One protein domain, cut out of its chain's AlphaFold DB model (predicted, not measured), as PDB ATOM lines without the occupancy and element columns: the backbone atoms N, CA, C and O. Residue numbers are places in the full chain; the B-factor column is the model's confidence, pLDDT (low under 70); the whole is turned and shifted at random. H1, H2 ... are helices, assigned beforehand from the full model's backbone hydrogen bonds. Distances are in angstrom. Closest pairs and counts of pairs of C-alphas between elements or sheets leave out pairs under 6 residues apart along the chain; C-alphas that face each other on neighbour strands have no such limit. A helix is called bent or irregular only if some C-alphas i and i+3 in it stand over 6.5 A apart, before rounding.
ATOM      1  N   VAL A   2     187.274 118.195 112.090       96.81
ATOM      2  CA  VAL A   2     186.485 117.276 111.236       96.81
ATOM      3  C   VAL A   2     187.325 116.545 110.185       96.81
ATOM      4  O   VAL A   2     187.187 115.339 110.041       96.81
ATOM      5  N   ARG A   3     188.262 117.234 109.519       96.44
ATOM      6  CA  ARG A   3     189.125 116.620 108.490       96.44
ATOM      7  C   ARG A   3     189.925 115.417 109.004       96.44
ATOM      8  O   ARG A   3     189.782 114.330 108.466       96.44
ATOM      9  N   VAL A   4     190.701 115.598 110.075       97.19
ATOM     10  CA  VAL A   4     191.529 114.519 110.651       97.19
ATOM     11  C   VAL A   4     190.679 113.392 111.240       97.19
ATOM     12  O   VAL A   4     190.992 112.221 111.078       97.19
ATOM     13  N   THR A   5     189.550 113.721 111.871       97.81
ATOM     14  CA  THR A   5     188.665 112.690 112.433       97.81
ATOM     15  C   THR A   5     187.893 111.936 111.346       97.81
ATOM     16  O   THR A   5     187.620 110.757 111.522       97.81
ATOM     17  N   ASN A   6     187.603 112.555 110.194       97.94
ATOM     18  CA  ASN A   6     187.089 111.840 109.019       97.94
ATOM     19  C   ASN A   6     188.094 110.810 108.509       97.94
ATOM     20  O   ASN A   6     187.691 109.703 108.177       97.94
ATOM     21  N   GLU A   7     189.375 111.170 108.464       98.44
ATOM     22  CA  GLU A   7     190.444 110.266 108.043       98.44
ATOM     23  C   GLU A   7     190.583 109.078 109.002       98.44
ATOM     24  O   GLU A   7     190.531 107.936 108.556       98.44
ATOM     25  N   PHE A   8     190.637 109.327 110.316       98.44
ATOM     26  CA  PHE A   8     190.680 108.256 111.320       98.44
ATOM     27  C   PHE A   8     189.481 107.325 111.199       98.44
ATOM     28  O   PHE A   8     189.622 106.108 111.182       98.44
ATOM     29  N   PHE A   9     188.283 107.882 111.071       98.44
ATOM     30  CA  PHE A   9     187.087 107.061 110.990       98.44
ATOM     31  C   PHE A   9     186.992 106.289 109.673       98.44
ATOM     32  O   PHE A   9     186.504 105.163 109.674       98.44
ATOM     33  N   ALA A  10     187.479 106.852 108.564       98.56
ATOM     34  CA  ALA A  10     187.591 106.130 107.301       98.56
ATOM     35  C   ALA A  10     188.593 104.972 107.407       98.56
ATOM     36  O   ALA A  10     188.302 103.872 106.946       98.56
ATOM     37  N   GLN A  11     189.735 105.184 108.069       98.62
ATOM     38  CA  GLN A  11     190.683 104.110 108.357       98.62
ATOM     39  C   GLN A  11     190.032 103.002 109.196       98.62
ATOM     40  O   GLN A  11     190.142 101.835 108.835       98.62
ATOM     41  N   GLY A  12     189.315 103.345 110.268       98.56
ATOM     42  CA  GLY A  12     188.664 102.350 111.127       98.56
ATOM     43  C   GLY A  12     187.575 101.543 110.415       98.56
ATOM     44  O   GLY A  12     187.321 100.386 110.758       98.56
ATOM     45  N   ASP A  13     186.940 102.128 109.399       98.50
ATOM     46  CA  ASP A  13     185.997 101.415 108.541       98.50
ATOM     47  C   ASP A  13     186.715 100.406 107.636       98.50
ATOM     48  O   ASP A  13     186.316  99.242 107.610       98.50
ATOM     49  N   LEU A  14     187.833 100.800 107.017       98.56
ATOM     50  CA  LEU A  14     188.675  99.897 106.222       98.56
ATOM     51  C   LEU A  14     189.292  98.770 107.065       98.56
ATOM     52  O   LEU A  14     189.345  97.625 106.619       98.56
ATOM     53  N   GLU A  15     189.731  99.064 108.292       98.62
ATOM     54  CA  GLU A  15     190.253  98.053 109.221       98.62
ATOM     55  C   GLU A  15     189.202  96.978 109.513       98.62
ATOM     56  O   GLU A  15     189.483  95.780 109.442       98.62
ATOM     57  N   ARG A  16     187.962  97.409 109.759       97.75
ATOM     58  CA  ARG A  16     186.834  96.520 110.035       97.75
ATOM     59  C   ARG A  16     186.431  95.689 108.823       97.75
ATOM     60  O   ARG A  16     186.171  94.498 108.969       97.75
ATOM     61  N   GLU A  17     186.371  96.304 107.647       98.06
ATOM     62  CA  GLU A  17     186.088  95.611 106.383       98.06
ATOM     63  C   GLU A  17     187.155  94.555 106.070       98.06
ATOM     64  O   GLU A  17     186.829  93.468 105.595       98.06
ATOM     65  N   GLY A  18     188.415  94.839 106.406       97.56
ATOM     66  CA  GLY A  18     189.534  93.906 106.283       97.56
ATOM     67  C   GLY A  18     189.591  92.813 107.356       97.56
ATOM     68  O   GLY A  18     190.498  91.984 107.315       97.56
ATOM     69  N   GLY A  19     188.666  92.796 108.324       97.56
ATOM     70  CA  GLY A  19     188.668  91.834 109.430       97.56
ATOM     71  C   GLY A  19     189.803  92.034 110.442       97.56
ATOM     72  O   GLY A  19     190.143  91.099 111.165       97.56
ATOM     73  N   MET A  20     190.402  93.227 110.487       97.94
ATOM     74  CA  MET A  20     191.429  93.598 111.462       97.94
ATOM     75  C   MET A  20     190.791  94.147 112.744       97.94
ATOM     76  O   MET A  20     189.643  94.600 112.750       97.94
ATOM     77  N   GLU A  21     191.544  94.122 113.844       97.75
ATOM     78  CA  GLU A  21     191.168  94.875 115.041       97.75
ATOM     79  C   GLU A  21     191.183  96.375 114.715       97.75
ATOM     80  O   GLU A  21     192.155  96.883 114.158       97.75
ATOM     81  N   VAL A  22     190.094  97.077 115.038       98.38
ATOM     82  CA  VAL A  22     189.968  98.507 114.743       98.38
ATOM     83  C   VAL A  22     190.820  99.303 115.725       98.38
ATOM     84  O   VAL A  22     190.661  99.188 116.942       98.38
ATOM     85  N   THR A  23     191.693 100.160 115.201       97.81
ATOM     86  CA  THR A  23     192.518 101.069 115.991       97.81
ATOM     87  C   THR A  23     191.618 101.938 116.873       97.81
ATOM     88  O   THR A  23     190.697 102.591 116.385       97.81
ATOM     89  N   ALA A  24     191.902 102.008 118.177       95.88
ATOM     90  CA  ALA A  24     190.993 102.602 119.165       95.88
ATOM     91  C   ALA A  24     190.500 104.026 118.825       95.88
ATOM     92  O   ALA A  24     189.333 104.343 119.045       95.88
ATOM     93  N   MET A  25     191.368 104.880 118.271       96.12
ATOM     94  CA  MET A  25     191.036 106.269 117.897       96.12
ATOM     95  C   MET A  25     190.270 106.379 116.568       96.12
ATOM     96  O   MET A  25     189.720 107.434 116.256       96.12
ATOM     97  N   CYS A  26     190.245 105.297 115.794       98.12
ATOM     98  CA  CYS A  26     189.621 105.198 114.482       98.12
ATOM     99  C   CYS A  26     188.188 104.640 114.549       98.12
ATOM    100  O   CYS A  26     187.455 104.711 113.564       98.12
ATOM    101  N   ASP A  27     187.739 104.127 115.700       97.88
ATOM    102  CA  ASP A  27     186.379 103.599 115.831       97.88
ATOM    103  C   ASP A  27     185.340 104.690 116.137       97.88
ATOM    104  O   ASP A  27     185.079 105.052 117.290       97.88
ATOM    105  N   ARG A  28     184.662 105.154 115.084       97.00
ATOM    106  CA  ARG A  28     183.560 106.128 115.166       97.00
ATOM    107  C   ARG A  28     182.358 105.687 116.015       97.00
ATOM    108  O   ARG A  28     181.471 106.494 116.257       97.00
ATOM    109  N   ARG A  29     182.270 104.414 116.423       95.56
ATOM    110  CA  ARG A  29     181.162 103.896 117.250       95.56
ATOM    111  C   ARG A  29     181.343 104.205 118.731       95.56
ATOM    112  O   ARG A  29     180.365 104.204 119.472       95.56
ATOM    113  N   VAL A  30     182.585 104.429 119.153       95.88
ATOM    114  CA  VAL A  30     182.953 104.641 120.561       95.88
ATOM    115  C   VAL A  30     183.735 105.934 120.784       95.88
ATOM    116  O   VAL A  30     183.861 106.371 121.924       95.88
ATOM    117  N   GLN A  31     184.236 106.567 119.720       97.50
ATOM    118  CA  GLN A  31     184.947 107.841 119.796       97.50
ATOM    119  C   GLN A  31     184.054 109.028 119.423       97.50
ATOM    120  O   GLN A  31     183.304 108.974 118.452       97.50
ATOM    121  N   SER A  32     184.218 110.137 120.150       97.44
ATOM    122  CA  SER A  32     183.659 111.454 119.806       97.44
ATOM    123  C   SER A  32     184.746 112.340 119.209       97.44
ATOM    124  O   SER A  32     185.851 112.419 119.744       97.44
ATOM    125  N   ARG A  33     184.432 113.076 118.144       97.62
ATOM    126  CA  ARG A  33     185.343 114.051 117.527       97.62
ATOM    127  C   ARG A  33     185.757 115.124 118.519       97.62
ATOM    128  O   ARG A  33     186.947 115.416 118.629       97.62
ATOM    129  N   VAL A  34     184.796 115.685 119.252       98.06
ATOM    130  CA  VAL A  34     185.059 116.688 120.291       98.06
ATOM    131  C   VAL A  34     185.904 116.083 121.410       98.06
ATOM    132  O   VAL A  34     186.905 116.678 121.811       98.06
ATOM    133  N   GLY A  35     185.562 114.875 121.865       97.81
ATOM    134  CA  GLY A  35     186.333 114.143 122.871       97.81
ATOM    135  C   GLY A  35     187.792 113.935 122.459       97.81
ATOM    136  O   GLY A  35     188.700 114.249 123.227       97.81
ATOM    137  N   LEU A  36     188.025 113.506 121.215       98.06
ATOM    138  CA  LEU A  36     189.360 113.333 120.640       98.06
ATOM    139  C   LEU A  36     190.155 114.650 120.626       98.06
ATOM    140  O   LEU A  36     191.339 114.648 120.960       98.06
ATOM    141  N   GLN A  37     189.533 115.784 120.273       98.06
ATOM    142  CA  GLN A  37     190.214 117.088 120.295       98.06
ATOM    143  C   GLN A  37     190.567 117.536 121.716       98.06
ATOM    144  O   GLN A  37     191.696 117.967 121.955       98.06
ATOM    145  N   LYS A  38     189.629 117.402 122.664       98.38
ATOM    146  CA  LYS A  38     189.860 117.721 124.079       98.38
ATOM    147  C   LYS A  38     191.010 116.890 124.639       98.38
ATOM    148  O   LYS A  38     191.975 117.456 125.143       98.38
ATOM    149  N   GLY A  39     190.958 115.571 124.449       98.00
ATOM    150  CA  GLY A  39     191.999 114.652 124.904       98.00
ATOM    151  C   GLY A  39     193.361 114.932 124.269       98.00
ATOM    152  O   GLY A  39     194.372 114.950 124.969       98.00
ATOM    153  N   PHE A  40     193.413 115.219 122.965       98.31
ATOM    154  CA  PHE A  40     194.676 115.557 122.308       98.31
ATOM    155  C   PHE A  40     195.301 116.838 122.876       98.31
ATOM    156  O   PHE A  40     196.519 116.897 123.072       98.31
ATOM    157  N   ILE A  41     194.488 117.854 123.181       98.44
ATOM    158  CA  ILE A  41     195.007 119.077 123.792       98.44
ATOM    159  C   ILE A  41     195.459 118.825 125.233       98.44
ATOM    160  O   ILE A  41     196.575 119.204 125.589       98.44
ATOM    161  N   ASP A  42     194.631 118.147 126.025       98.50
ATOM    162  CA  ASP A  42     194.867 117.927 127.454       98.50
ATOM    163  C   ASP A  42     196.104 117.051 127.705       98.50
ATOM    164  O   ASP A  42     196.890 117.333 128.611       98.50
ATOM    165  N   PHE A  43     196.318 116.022 126.878       98.19
ATOM    166  CA  PHE A  43     197.322 114.988 127.144       98.19
ATOM    167  C   PHE A  43     198.529 114.994 126.206       98.19
ATOM    168  O   PHE A  43     199.541 114.381 126.540       98.19
ATOM    169  N   VAL A  44     198.470 115.683 125.059       98.12
ATOM    170  CA  VAL A  44     199.583 115.702 124.093       98.12
ATOM    171  C   VAL A  44     200.089 117.117 123.853       98.12
ATOM    172  O   VAL A  44     201.195 117.465 124.273       98.12
ATOM    173  N   VAL A  45     199.294 117.956 123.185       97.94
ATOM    174  CA  VAL A  45     199.799 119.235 122.666       97.94
ATOM    175  C   VAL A  45     199.983 120.275 123.777       97.94
ATOM    176  O   VAL A  45     200.951 121.033 123.751       97.94
ATOM    177  N   GLY A  46     199.109 120.283 124.787       98.06
ATOM    178  CA  GLY A  46     199.184 121.188 125.931       98.06
ATOM    179  C   GLY A  46     200.448 120.962 126.762       98.06
ATOM    180  O   GLY A  46     201.231 121.905 126.916       98.06
ATOM    181  N   PRO A  47     200.708 119.733 127.256       98.50
ATOM    182  CA  PRO A  47     201.950 119.408 127.955       98.50
ATOM    183  C   PRO A  47     203.202 119.710 127.124       98.50
ATOM    184  O   PRO A  47     204.170 120.262 127.654       98.50
ATOM    185  N   PHE A  48     203.173 119.415 125.819       98.38
ATOM    186  CA  PHE A  48     204.271 119.733 124.910       98.38
ATOM    187  C   PHE A  48     204.567 121.241 124.870       98.38
ATOM    188  O   PHE A  48     205.673 121.653 125.220       98.38
ATOM    189  N   PHE A  49     203.591 122.084 124.517       98.38
ATOM    190  CA  PHE A  49     203.819 123.531 124.403       98.38
ATOM    191  C   PHE A  49     204.170 124.179 125.743       98.38
ATOM    192  O   PHE A  49     205.047 125.040 125.777       98.38
ATOM    193  N   LYS A  50     203.558 123.735 126.849       97.94
ATOM    194  CA  LYS A  50     203.915 124.197 128.201       97.94
ATOM    195  C   LYS A  50     205.384 123.909 128.506       97.94
ATOM    196  O   LYS A  50     206.087 124.798 128.975       97.94
ATOM    197  N   SER A  51     205.862 122.713 128.167       98.06
ATOM    198  CA  SER A  51     207.258 122.313 128.382       98.06
ATOM    199  C   SER A  51     208.229 123.116 127.512       98.06
ATOM    200  O   SER A  51     209.242 123.608 128.006       98.06
ATOM    201  N   VAL A  52     207.916 123.308 126.227       98.06
ATOM    202  CA  VAL A  52     208.774 124.074 125.306       98.06
ATOM    203  C   VAL A  52     208.812 125.562 125.687       98.06
ATOM    204  O   VAL A  52     209.878 126.185 125.641       98.06
ATOM    205  N   ALA A  53     207.692 126.133 126.136       98.06
ATOM    206  CA  ALA A  53     207.603 127.536 126.540       98.06
ATOM    207  C   ALA A  53     208.442 127.877 127.786       98.06
ATOM    208  O   ALA A  53     208.794 129.042 127.972       98.06
ATOM    209  N   LEU A  54     208.827 126.884 128.604       97.62
ATOM    210  CA  LEU A  54     209.795 127.084 129.692       97.62
ATOM    211  C   LEU A  54     211.169 127.504 129.158       97.62
ATOM    212  O   LEU A  54     211.852 128.322 129.771       97.62
ATOM    213  N   ARG A  55     211.582 126.957 128.006       97.94
ATOM    214  CA  ARG A  55     212.870 127.287 127.380       97.94
ATOM    215  C   ARG A  55     212.775 128.480 126.438       97.94
ATOM    216  O   ARG A  55     213.745 129.233 126.323       97.94
ATOM    217  N   PHE A  56     211.623 128.645 125.792       98.00
ATOM    218  CA  PHE A  56     211.346 129.703 124.827       98.00
ATOM    219  C   PHE A  56     210.124 130.518 125.273       98.00
ATOM    220  O   PHE A  56     209.020 130.280 124.780       98.00
ATOM    221  N   PRO A  57     210.295 131.508 126.171       97.31
ATOM    222  CA  PRO A  57     209.181 132.294 126.714       97.31
ATOM    223  C   PRO A  57     208.346 133.029 125.657       97.31
ATOM    224  O   PRO A  57     207.184 133.343 125.895       97.31
ATOM    225  N   ALA A  58     208.899 133.253 124.461       98.19
ATOM    226  CA  ALA A  58     208.161 133.786 123.317       98.19
ATOM    227  C   ALA A  58     206.970 132.905 122.881       98.19
ATOM    228  O   ALA A  58     206.122 133.382 122.137       98.19
ATOM    229  N   LEU A  59     206.898 131.649 123.345       98.12
ATOM    230  CA  LEU A  59     205.800 130.721 123.067       98.12
ATOM    231  C   LEU A  59     204.642 130.782 124.080       98.12
ATOM    232  O   LEU A  59     203.658 130.059 123.935       98.12
ATOM    233  N   GLN A  60     204.731 131.623 125.115       98.06
ATOM    234  CA  GLN A  60     203.649 131.785 126.095       98.06
ATOM    235  C   GLN A  60     202.299 132.189 125.466       98.06
ATOM    236  O   GLN A  60     201.277 131.631 125.874       98.06
ATOM    237  N   PRO A  61     202.242 133.058 124.433       98.44
ATOM    238  CA  PRO A  61     200.987 133.332 123.732       98.44
ATOM    239  C   PRO A  61     200.352 132.079 123.108       98.44
ATOM    240  O   PRO A  61     199.133 131.943 123.114       98.44
ATOM    241  N   GLN A  62     201.153 131.133 122.610       98.06
ATOM    242  CA  GLN A  62     200.672 129.876 122.028       98.06
ATOM    243  C   GLN A  62     200.114 128.944 123.105       98.06
ATOM    244  O   GLN A  62     199.106 128.285 122.866       98.06
ATOM    245  N   VAL A  63     200.716 128.922 124.299       98.38
ATOM    246  CA  VAL A  63     200.154 128.201 125.453       98.38
ATOM    247  C   VAL A  63     198.781 128.774 125.814       98.38
ATOM    248  O   VAL A  63     197.813 128.020 125.897       98.38
ATOM    249  N   ALA A  64     198.665 130.101 125.924       98.38
ATOM    250  CA  ALA A  64     197.390 130.761 126.204       98.38
ATOM    251  C   ALA A  64     196.341 130.504 125.105       98.38
ATOM    252  O   ALA A  64     195.166 130.280 125.402       98.38
ATOM    253  N   GLN A  65     196.759 130.480 123.835       98.50
ATOM    254  CA  GLN A  65     195.870 130.150 122.722       98.50
ATOM    255  C   GLN A  65     195.379 128.699 122.788       98.50
ATOM    256  O   GLN A  65     194.209 128.444 122.513       98.50
ATOM    257  N   LEU A  66     196.235 127.745 123.167       98.25
ATOM    258  CA  LEU A  66     195.820 126.353 123.360       98.25
ATOM    259  C   LEU A  66     194.801 126.214 124.493       98.25
ATOM    260  O   LEU A  66     193.808 125.513 124.310       98.25
ATOM    261  N   ASP A  67     194.999 126.916 125.611       98.06
ATOM    262  CA  ASP A  67     194.035 126.927 126.717       98.06
ATOM    263  C   ASP A  67     192.687 127.534 126.267       98.06
ATOM    264  O   ASP A  67     191.619 126.995 126.570       98.06
ATOM    265  N   SER A  68     192.714 128.609 125.466       98.50
ATOM    266  CA  SER A  68     191.506 129.196 124.866       98.50
ATOM    267  C   SER A  68     190.797 128.227 123.915       98.50
ATOM    268  O   SER A  68     189.589 128.023 124.048       98.50
ATOM    269  N   ASN A  69     191.536 127.578 123.011       98.19
ATOM    270  CA  ASN A  69     190.988 126.591 122.079       98.19
ATOM    271  C   ASN A  69     190.373 125.407 122.830       98.19
ATOM    272  O   ASN A  69     189.288 124.944 122.485       98.19
ATOM    273  N   ARG A  70     191.040 124.921 123.883       98.38
ATOM    274  CA  ARG A  70     190.533 123.820 124.705       98.38
ATOM    275  C   ARG A  70     189.213 124.169 125.379       98.38
ATOM    276  O   ARG A  70     188.320 123.325 125.409       98.38
ATOM    277  N   LYS A  71     189.095 125.389 125.902       98.31
ATOM    278  CA  LYS A  71     187.859 125.884 126.515       98.31
ATOM    279  C   LYS A  71     186.743 126.057 125.485       98.31
ATOM    280  O   LYS A  71     185.599 125.738 125.783       98.31
ATOM    281  N   ALA A  72     187.060 126.514 124.272       97.75
ATOM    282  CA  ALA A  72     186.069 126.652 123.205       97.75
ATOM    283  C   ALA A  72     185.377 125.313 122.882       97.75
ATOM    284  O   ALA A  72     184.168 125.286 122.676       97.75
ATOM    285  N   TRP A  73     186.101 124.190 122.956       98.12
ATOM    286  CA  TRP A  73     185.521 122.853 122.772       98.12
ATOM    287  C   TRP A  73     184.450 122.472 123.803       98.12
ATOM    288  O   TRP A  73     183.714 121.514 123.577       98.12
ATOM    289  N   ASP A  74     184.338 123.165 124.939       97.44
ATOM    290  CA  ASP A  74     183.274 122.900 125.918       97.44
ATOM    291  C   ASP A  74     181.891 123.366 125.451       97.44
ATOM    292  O   ASP A  74     180.894 122.902 125.993       97.44
ATOM    293  N   ALA A  75     181.823 124.205 124.413       96.50
ATOM    294  CA  ALA A  75     180.569 124.633 123.798       96.50
ATOM    295  C   ALA A  75     180.016 123.645 122.753       96.50
ATOM    296  O   ALA A  75     178.911 123.855 122.261       96.50
ATOM    297  N   TYR A  76     180.763 122.590 122.411       97.00
ATOM    298  CA  TYR A  76     180.420 121.686 121.315       97.00
ATOM    299  C   TYR A  76     180.141 120.264 121.793       97.00
ATOM    300  O   TYR A  76     180.841 119.723 122.654       97.00
ATOM    301  N   ASP A  77     179.179 119.632 121.131       97.75
ATOM    302  CA  ASP A  77     179.147 118.193 120.909       97.75
ATOM    303  C   ASP A  77     179.415 117.888 119.420       97.75
ATOM    304  O   ASP A  77     179.644 118.791 118.608       97.75
TER     305      ASP A  77
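What this domain is: This is residues 2 to 77 of the 104 residues of the protein "Hypothetical protein" of Cryptomonas curvata (UniProt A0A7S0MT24). The model is a long helical hairpin, H2 and H3 side by side, with a third helix, H1, set off at the open end of the hairpin, where its first residues come near the beginning of H2a. H2 is bent by only a small angle and runs nearly straight, while a long link, residues 18 to 32, leads from the far end of H1 back to H2a. The printed part has 76 residues with three named helices, H1, H2 and H3 in chain order, and no named strand; the class is all helix. It is loose, with a radius of gyration of the C-alphas of 15.6 A, and elongated, spanning 48 by 27 by 17 A.

How they stand to each other: Start at H2, residues 33 to 55, assigned as one helix by its hydrogen bonds but bent: C-alphas 42 and 45 are 7.0 A apart, and its arms H2a, residues 33 to 42, and H2b, residues 45 to 55, stand at a shallow tilt of 24 degrees. H3, residues 57 to 75, forms a hairpin with H2b, opposite ways at a shallow tilt of 19 degrees; they touch, closest at the C-alphas of Ala 53 and Leu 59, 5.0 A apart. With residues 66 to 73 alone H3 touches H2a, closest at the C-alphas of Lys 38 and Arg 70, 6.2 A. H1, residues 2 to 17, is close to but not clearly touching H2a, closest at the C-alphas of Thr 5 and Arg 33, 6.2 A; their steep tilt of 68 degrees is only just short of about perpendicular. H1 is apart from H2b and H3. Every O i to N i+4 pair is within hydrogen-bond range in H1 and H2a, against 6 of 7 in H2b and 11 of 15 in H3.

Where its parts are: Find C-alpha 33 at (185.343, 114.051, 117.527), where H2a begins its 14.3 A; H2b covers 16.1 A. H3 runs 29.8 A to C-alpha 75 at (180.569, 124.633, 123.798) and is irregular, with C-alphas 58 and 61 7.2 A apart. H1 runs 22.2 A from C-alpha 2 at (186.485, 117.276, 111.236).

The domain as a whole: Look for the two C-alphas farthest apart at Gly 19 and Pro 57, 48.5 A. The link from H1 to H2 is long and that from H2 to H3 tight. The printed part has no cut, its mean pLDDT is 97.9, and no printed residue is under 70.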